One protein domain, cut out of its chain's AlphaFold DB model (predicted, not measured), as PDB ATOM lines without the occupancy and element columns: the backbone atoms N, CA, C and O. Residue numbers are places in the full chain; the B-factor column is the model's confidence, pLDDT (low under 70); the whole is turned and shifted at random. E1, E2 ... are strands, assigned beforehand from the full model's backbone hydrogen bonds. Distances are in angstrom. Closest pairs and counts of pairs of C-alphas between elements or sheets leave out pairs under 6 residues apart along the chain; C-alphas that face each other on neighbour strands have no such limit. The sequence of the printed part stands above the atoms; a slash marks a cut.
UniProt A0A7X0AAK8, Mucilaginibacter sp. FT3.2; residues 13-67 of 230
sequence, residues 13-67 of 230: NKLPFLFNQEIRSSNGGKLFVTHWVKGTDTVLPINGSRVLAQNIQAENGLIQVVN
ATOM      1  N   ASN A  13      62.945  54.015-177.786       79.31
ATOM      2  CA  ASN A  13      63.520  55.031-178.672       79.31
ATOM      3  C   ASN A  13      62.944  56.447-178.485       79.31
ATOM      4  O   ASN A  13      63.531  57.406-178.980       79.31
ATOM      5  N   LYS A  14      61.795  56.598-177.816       84.88
ATOM      6  CA  LYS A  14      61.184  57.905-177.519       84.88
ATOM      7  C   LYS A  14      61.502  58.406-176.112       84.88
ATOM      8  O   LYS A  14      61.071  59.498-175.745       84.88
ATOM      9  N   LEU A  15      62.227  57.624-175.315       83.88
ATOM     10  CA  LEU A  15      62.673  58.065-173.998       83.88
ATOM     11  C   LEU A  15      63.653  59.244-174.132       83.88
ATOM     12  O   LEU A  15      64.320  59.383-175.155       83.88
ATOM     13  N   PRO A  16      63.764  60.120-173.125       84.25
ATOM     14  CA  PRO A  16      64.791  61.158-173.127       84.25
ATOM     15  C   PRO A  16      66.197  60.538-173.142       84.25
ATOM     16  O   PRO A  16      66.414  59.482-172.550       84.25
ATOM     17  N   PHE A  17      67.159  61.208-173.785       82.25
ATOM     18  CA  PHE A  17      68.559  60.770-173.826       82.25
ATOM     19  C   PHE A  17      69.231  60.932-172.459       82.25
ATOM     20  O   PHE A  17      69.845  61.958-172.166       82.25
ATOM     21  N   LEU A  18      69.069  59.930-171.601       84.12
ATOM     22  CA  LEU A  18      69.578  59.913-170.236       84.12
ATOM     23  C   LEU A  18      70.198  58.554-169.919       84.12
ATOM     24  O   LEU A  18      69.743  57.516-170.401       84.12
ATOM     25  N   PHE A  19      71.223  58.567-169.068       86.00
ATOM     26  CA  PHE A  19      71.763  57.352-168.467       86.00
ATOM     27  C   PHE A  19      70.895  56.899-167.297       86.00
ATOM     28  O   PHE A  19      70.505  57.708-166.457       86.00
ATOM     29  N   ASN A  20      70.675  55.586-167.212       87.12
ATOM     30  CA  ASN A  20      70.107  54.917-166.045       87.12
ATOM     31  C   ASN A  20      68.768  55.509-165.567       87.12
ATOM     32  O   ASN A  20      68.538  55.661-164.365       87.12
ATOM     33  N   GLN A  21      67.866  55.814-166.502       88.62
ATOM     34  CA  GLN A  21      66.498  56.222-166.202       88.62
ATOM     35  C   GLN A  21      65.751  55.080-165.504       88.62
ATOM     36  O   GLN A  21      65.615  53.988-166.057       88.62
ATOM     37  N   GLU A  22      65.250  55.332-164.293       89.50
ATOM     38  CA  GLU A  22      64.459  54.347-163.555       89.50
ATOM     39  C   GLU A  22      63.067  54.192-164.188       89.50
ATOM     40  O   GLU A  22      62.301  55.150-164.289       89.50
ATOM     41  N   ILE A  23      62.725  52.962-164.559       89.38
ATOM     42  CA  ILE A  23      61.372  52.527-164.906       89.38
ATOM     43  C   ILE A  23      60.962  51.368-163.995       89.38
ATOM     44  O   ILE A  23      61.796  50.720-163.355       89.38
ATOM     45  N   ARG A  24      59.659  51.099-163.914       89.06
ATOM     46  CA  ARG A  24      59.119  50.049-163.049       89.06
ATOM     47  C   ARG A  24      58.588  48.882-163.860       89.06
ATOM     48  O   ARG A  24      57.768  49.045-164.759       89.06
ATOM     49  N   SER A  25      59.060  47.697-163.500       88.81
ATOM     50  CA  SER A  25      58.490  46.436-163.940       88.81
ATOM     51  C   SER A  25      57.104  46.220-163.326       88.81
ATOM     52  O   SER A  25      56.766  46.794-162.288       88.81
ATOM     53  N   SER A  26      56.311  45.348-163.945       87.31
ATOM     54  CA  SER A  26      54.972  44.956-163.504       87.31
ATOM     55  C   SER A  26      54.925  44.419-162.070       87.31
ATOM     56  O   SER A  26      53.913  44.568-161.391       87.31
ATOM     57  N   ASN A  27      56.029  43.852-161.573       86.06
ATOM     58  CA  ASN A  27      56.162  43.393-160.188       86.06
ATOM     59  C   ASN A  27      56.680  44.468-159.211       86.06
ATOM     60  O   ASN A  27      57.037  44.134-158.085       86.06
ATOM     61  N   GLY A  28      56.789  45.732-159.636       84.19
ATOM     62  CA  GLY A  28      57.340  46.837-158.840       84.19
ATOM     63  C   GLY A  28      58.873  46.927-158.834       84.19
ATOM     64  O   GLY A  28      59.432  47.889-158.289       84.19
ATOM     65  N   GLY A  29      59.563  45.970-159.464       85.69
ATOM     66  CA  GLY A  29      61.014  45.965-159.621       85.69
ATOM     67  C   GLY A  29      61.515  47.182-160.401       85.69
ATOM     68  O   GLY A  29      60.849  47.673-161.310       85.69
ATOM     69  N   LYS A  30      62.697  47.680-160.036       88.50
ATOM     70  CA  LYS A  30      63.355  48.807-160.707       88.50
ATOM     71  C   LYS A  30      64.165  48.287-161.879       88.50
ATOM     72  O   LYS A  30      64.986  47.390-161.707       88.50
ATOM     73  N   LEU A  31      63.954  48.884-163.036       90.25
ATOM     74  CA  LEU A  31      64.755  48.694-164.232       90.25
ATOM     75  C   LEU A  31      65.386  50.037-164.582       90.25
ATOM     76  O   LEU A  31      64.776  51.080-164.377       90.25
ATOM     77  N   PHE A  32      66.601  50.012-165.105       91.06
ATOM     78  CA  PHE A  32      67.350  51.203-165.472       91.06
ATOM     79  C   PHE A  32      67.603  51.164-166.968       91.06
ATOM     80  O   PHE A  32      68.315  50.284-167.448       91.06
ATOM     81  N   VAL A  33      66.984  52.084-167.699       90.81
ATOM     82  CA  VAL A  33      67.144  52.206-169.147       90.81
ATOM     83  C   VAL A  33      68.068  53.370-169.436       90.81
ATOM     84  O   VAL A  33      67.858  54.473-168.940       90.81
ATOM     85  N   THR A  34      69.086  53.135-170.248       89.38
ATOM     86  CA  THR A  34      69.891  54.218-170.811       89.38
ATOM     87  C   THR A  34      69.440  54.437-172.244       89.38
ATOM     88  O   THR A  34      69.295  53.472-172.982       89.38
ATOM     89  N   HIS A  35      69.248  55.687-172.651       88.38
ATOM     90  CA  HIS A  35      69.057  56.054-174.051       88.38
ATOM     91  C   HIS A  35      70.184  56.989-174.473       88.38
ATOM     92  O   HIS A  35      70.338  58.080-173.925       88.38
ATOM     93  N   TRP A  36      71.008  56.539-175.418       84.06
ATOM     94  CA  TRP A  36      72.232  57.237-175.794       84.06
ATOM     95  C   TRP A  36      72.494  57.159-177.296       84.06
ATOM     96  O   TRP A  36      72.248  56.127-177.918       84.06
ATOM     97  N   VAL A  37      73.046  58.229-177.871       81.25
ATOM     98  CA  VAL A  37      73.504  58.250-179.267       81.25
ATOM     99  C   VAL A  37      75.017  58.083-179.299       81.25
ATOM    100  O   VAL A  37      75.754  58.918-178.775       81.25
ATOM    101  N   LYS A  38      75.495  57.013-179.939       74.81
ATOM    102  CA  LYS A  38      76.919  56.781-180.199       74.81
ATOM    103  C   LYS A  38      77.180  56.910-181.700       74.81
ATOM    104  O   LYS A  38      76.942  55.983-182.467       74.81
ATOM    105  N   GLY A  39      77.676  58.074-182.124       76.00
ATOM    106  CA  GLY A  39      77.828  58.383-183.548       76.00
ATOM    107  C   GLY A  39      76.461  58.554-184.211       76.00
ATOM    108  O   GLY A  39      75.738  59.484-183.871       76.00
ATOM    109  N   THR A  40      76.110  57.659-185.134       67.94
ATOM    110  CA  THR A  40      74.782  57.598-185.772       67.94
ATOM    111  C   THR A  40      73.844  56.586-185.116       67.94
ATOM    112  O   THR A  40      72.645  56.599-185.397       67.94
ATOM    113  N   ASP A  41      74.367  55.720-184.246       65.94
ATOM    114  CA  ASP A  41      73.617  54.597-183.696       65.94
ATOM    115  C   ASP A  41      72.979  54.972-182.360       65.94
ATOM    116  O   ASP A  41      73.634  55.448-181.428       65.94
ATOM    117  N   THR A  42      71.676  54.724-182.260       76.88
ATOM    118  CA  THR A  42      70.947  54.823-180.995       76.88
ATOM    119  C   THR A  42      71.117  53.522-180.228       76.88
ATOM    120  O   THR A  42      70.764  52.454-180.729       76.88
ATOM    121  N   VAL A  43      71.641  53.603-179.007       77.62
ATOM    122  CA  VAL A  43      71.865  52.441-178.151       77.62
ATOM    123  C   VAL A  43      71.014  52.537-176.895       77.62
ATOM    124  O   VAL A  43      70.965  53.571-176.225       77.62
ATOM    125  N   LEU A  44      70.355  51.423-176.586       84.38
ATOM    126  CA  LEU A  44      69.399  51.302-175.494       84.38
ATOM    127  C   LEU A  44      69.720  50.063-174.659       84.38
ATOM    128  O   LEU A  44      69.309  48.964-175.030       84.38
ATOM    129  N   PRO A  45      70.497  50.166-173.570       89.25
ATOM    130  CA  PRO A  45      70.613  49.067-172.629       89.25
ATOM    131  C   PRO A  45      69.578  49.160-171.500       89.25
ATOM    132  O   PRO A  45      69.193  50.246-171.067       89.25
ATOM    133  N   ILE A  46      69.178  47.998-170.982       90.38
ATOM    134  CA  ILE A  46      68.309  47.836-169.811       90.38
ATOM    135  C   ILE A  46      69.095  47.074-168.742       90.38
ATOM    136  O   ILE A  46      69.503  45.938-168.971       90.38
ATOM    137  N   ASN A  47      69.345  47.684-167.581       90.50
ATOM    138  CA  ASN A  47      70.237  47.159-166.534       90.50
ATOM    139  C   ASN A  47      71.604  46.710-167.095       90.50
ATOM    140  O   ASN A  47      72.096  45.620-166.786       90.50
ATOM    141  N   GLY A  48      72.165  47.483-168.028       87.31
ATOM    142  CA  GLY A  48      73.398  47.135-168.742       87.31
ATOM    143  C   GLY A  48      73.274  46.013-169.789       87.31
ATOM    144  O   GLY A  48      74.247  45.721-170.474       87.31
ATOM    145  N   SER A  49      72.110  45.375-169.956       89.00
ATOM    146  CA  SER A  49      71.867  44.418-171.046       89.00
ATOM    147  C   SER A  49      71.529  45.157-172.334       89.00
ATOM    148  O   SER A  49      70.656  46.017-172.334       89.00
ATOM    149  N   ARG A  50      72.180  44.802-173.441       87.38
ATOM    150  CA  ARG A  50      71.914  45.391-174.760       87.38
ATOM    151  C   ARG A  50      70.533  44.990-175.257       87.38
ATOM    152  O   ARG A  50      70.226  43.797-175.276       87.38
ATOM    153  N   VAL A  51      69.761  45.953-175.753       88.62
ATOM    154  CA  VAL A  51      68.593  45.670-176.592       88.62
ATOM    155  C   VAL A  51      69.076  45.403-178.021       88.62
ATOM    156  O   VAL A  51      69.741  46.238-178.628       88.62
ATOM    157  N   LEU A  52      68.791  44.205-178.527       87.94
ATOM    158  CA  LEU A  52      69.160  43.722-179.861       87.94
ATOM    159  C   LEU A  52      68.123  44.109-180.918       87.94
ATOM    160  O   LEU A  52      68.478  44.441-182.043       87.94
ATOM    161  N   ALA A  53      66.844  44.063-180.550       86.19
ATOM    162  CA  ALA A  53      65.736  44.486-181.391       86.19
ATOM    163  C   ALA A  53      64.691  45.173-180.519       86.19
ATOM    164  O   ALA A  53      64.440  44.735-179.394       86.19
ATOM    165  N   GLN A  54      64.095  46.243-181.036       86.50
ATOM    166  CA  GLN A  54      63.181  47.075-180.272       86.50
ATOM    167  C   GLN A  54      61.861  47.321-180.984       86.50
ATOM    168  O   GLN A  54      61.801  47.289-182.212       86.50
ATOM    169  N   ASN A  55      60.830  47.626-180.195       84.75
ATOM    170  CA  ASN A  55      59.500  48.021-180.663       84.75
ATOM    171  C   ASN A  55      58.869  47.017-181.642       84.75
ATOM    172  O   ASN A  55      58.170  47.408-182.576       84.75
ATOM    173  N   ILE A  56      59.103  45.717-181.436       88.69
ATOM    174  CA  ILE A  56      58.435  44.682-182.227       88.69
ATOM    175  C   ILE A  56      56.962  44.678-181.821       88.69
ATOM    176  O   ILE A  56      56.635  44.452-180.655       88.69
ATOM    177  N   GLN A  57      56.082  44.956-182.776       90.12
ATOM    178  CA  GLN A  57      54.657  45.097-182.518       90.12
ATOM    179  C   GLN A  57      54.008  43.733-182.252       90.12
ATOM    180  O   GLN A  57      54.103  42.820-183.069       90.12
ATOM    181  N   ALA A  58      53.336  43.618-181.109       86.69
ATOM    182  CA  ALA A  58      52.441  42.520-180.762       86.69
ATOM    183  C   ALA A  58      51.012  43.060-180.594       86.69
ATOM    184  O   ALA A  58      50.806  44.271-180.496       86.69
ATOM    185  N   GLU A  59      50.009  42.179-180.541       89.19
ATOM    186  CA  GLU A  59      48.597  42.589-180.427       89.19
ATOM    187  C   GLU A  59      48.307  43.424-179.171       89.19
ATOM    188  O   GLU A  59      47.445  44.298-179.183       89.19
ATOM    189  N   ASN A  60      49.042  43.177-178.087       86.00
ATOM    190  CA  ASN A  60      48.811  43.766-176.771       86.00
ATOM    191  C   ASN A  60      50.007  44.564-176.225       86.00
ATOM    192  O   ASN A  60      50.029  44.875-175.035       86.00
ATOM    193  N   GLY A  61      51.004  44.887-177.053       86.88
ATOM    194  CA  GLY A  61      52.155  45.663-176.600       86.88
ATOM    195  C   GLY A  61      53.354  45.629-177.541       86.88
ATOM    196  O   GLY A  61      53.252  45.281-178.716       86.88
ATOM    197  N   LEU A  62      54.509  46.008-176.997       89.81
ATOM    198  CA  LEU A  62      55.784  46.044-177.708       89.81
ATOM    199  C   LEU A  62      56.760  45.052-177.085       89.81
ATOM    200  O   LEU A  62      56.932  45.018-175.865       89.81
ATOM    201  N   ILE A  63      57.433  44.279-177.931       89.94
ATOM    202  CA  ILE A  63      58.476  43.343-177.522       89.94
ATOM    203  C   ILE A  63      59.843  43.994-177.733       89.94
ATOM    204  O   ILE A  63      60.137  44.569-178.785       89.94
ATOM    205  N   GLN A  64      60.680  43.874-176.705       89.94
ATOM    206  CA  GLN A  64      62.068  44.320-176.685       89.94
ATOM    207  C   GLN A  64      62.946  43.076-176.496       89.94
ATOM    208  O   GLN A  64      62.796  42.351-175.511       89.94
ATOM    209  N   VAL A  65      63.840  42.796-177.444       90.19
ATOM    210  CA  VAL A  65      64.742  41.637-177.388       90.19
ATOM    211  C   VAL A  65      66.036  42.067-176.716       90.19
ATOM    212  O   VAL A  65      66.745  42.921-177.237       90.19
ATOM    213  N   VAL A  66      66.359  41.466-175.575       90.56
ATOM    214  CA  VAL A  66      67.591  41.732-174.820       90.56
ATOM    215  C   VAL A  66      68.607  40.609-174.996       90.56
ATOM    216  O   VAL A  66      68.243  39.454-175.206       90.56
ATOM    217  N   ASN A  67      69.896  40.934-174.899       87.56
ATOM    218  CA  ASN A  67      70.972  39.961-175.097       87.56
ATOM    219  C   ASN A  67      71.225  39.038-173.892       87.56
ATOM    220  O   ASN A  67      71.948  38.053-174.028       87.56
TER     221      ASN A  67
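This is residues 13 to 67 of the 230 residues of a protein of Mucilaginibacter sp. FT3.2 (UniProt A0A7X0AAK8). Three two-stranded hairpins, E1 with E2, E3 with E4 and E5 with E6, follow one another along the chain and spread as three arms from a shared middle, with few contacts between them. The first two point opposite ways and make the longest axis, E2 running on into E3; the third, with the long bent strand E5, heads off to another side. The printed part has 55 residues, no named helix and six named strands in the order E1 to E6, in three antiparallel sheets of two strands each; its class is all strand. The whole is compact, with a radius of gyration of the C-alphas of 11.6 A, and spans 33 by 24 by 21 A.

Start at Asn 13 and go on to E1, residues 21 to 24, which forms a hairpin with E2, residues 30 to 33. They are antiparallel at 139 degrees; look for N 21 and O 33, 2.8 A apart, and N 31 and O 23, 2.9 A apart, both within hydrogen-bond range. E2 runs on into E3, residues 36 to 38, across a break of 2 residues, at 33 degrees; E2 and E3 are apart. E3 forms an antiparallel hairpin with E4, residues 41 to 43, where N 43 and O 36 are within hydrogen-bond range at 2.8 A. Next, residues 45 to 46 pair antiparallel with residues 49 to 50 of E5, residues 49 to 58. E5 bends by 63 degrees at residue 52 and forms a hairpin with E6, residues 61 to 66, antiparallel at 155 degrees. Here N 52 and O 65 are 2.7 A apart and N 63 and O 56 are 2.8 A apart, both within hydrogen-bond range. Between E4 and E5, the closest C-alphas are those of Val 43 and Val 51, 7.7 A apart. E1 and E2 are each apart from E5 and E6.

Find C-alpha 21 at (66.498, 56.222, -166.202), where E1 begins; it measures 10.1 A from first to last C-alpha, and E2 measures 9.9 A. E3 and E4 are short, at 6.4 A and 6.2 A. Find C-alpha 49 at (71.867, 44.418, -171.046); from there E5 runs 21.8 A to C-alpha 58. E6 runs 16.0 A and ends at C-alpha 66, at (67.591, 41.732, -174.820).

Look to Asn 27 and Gly 39 for the two C-alphas farthest apart, at 35.2 A. The printed part has no cut, and the five links between named strands are tight. The mean pLDDT of the printed part is 85.8; residues 40 to 41, of which Asp 41 belongs to E4, are under 70.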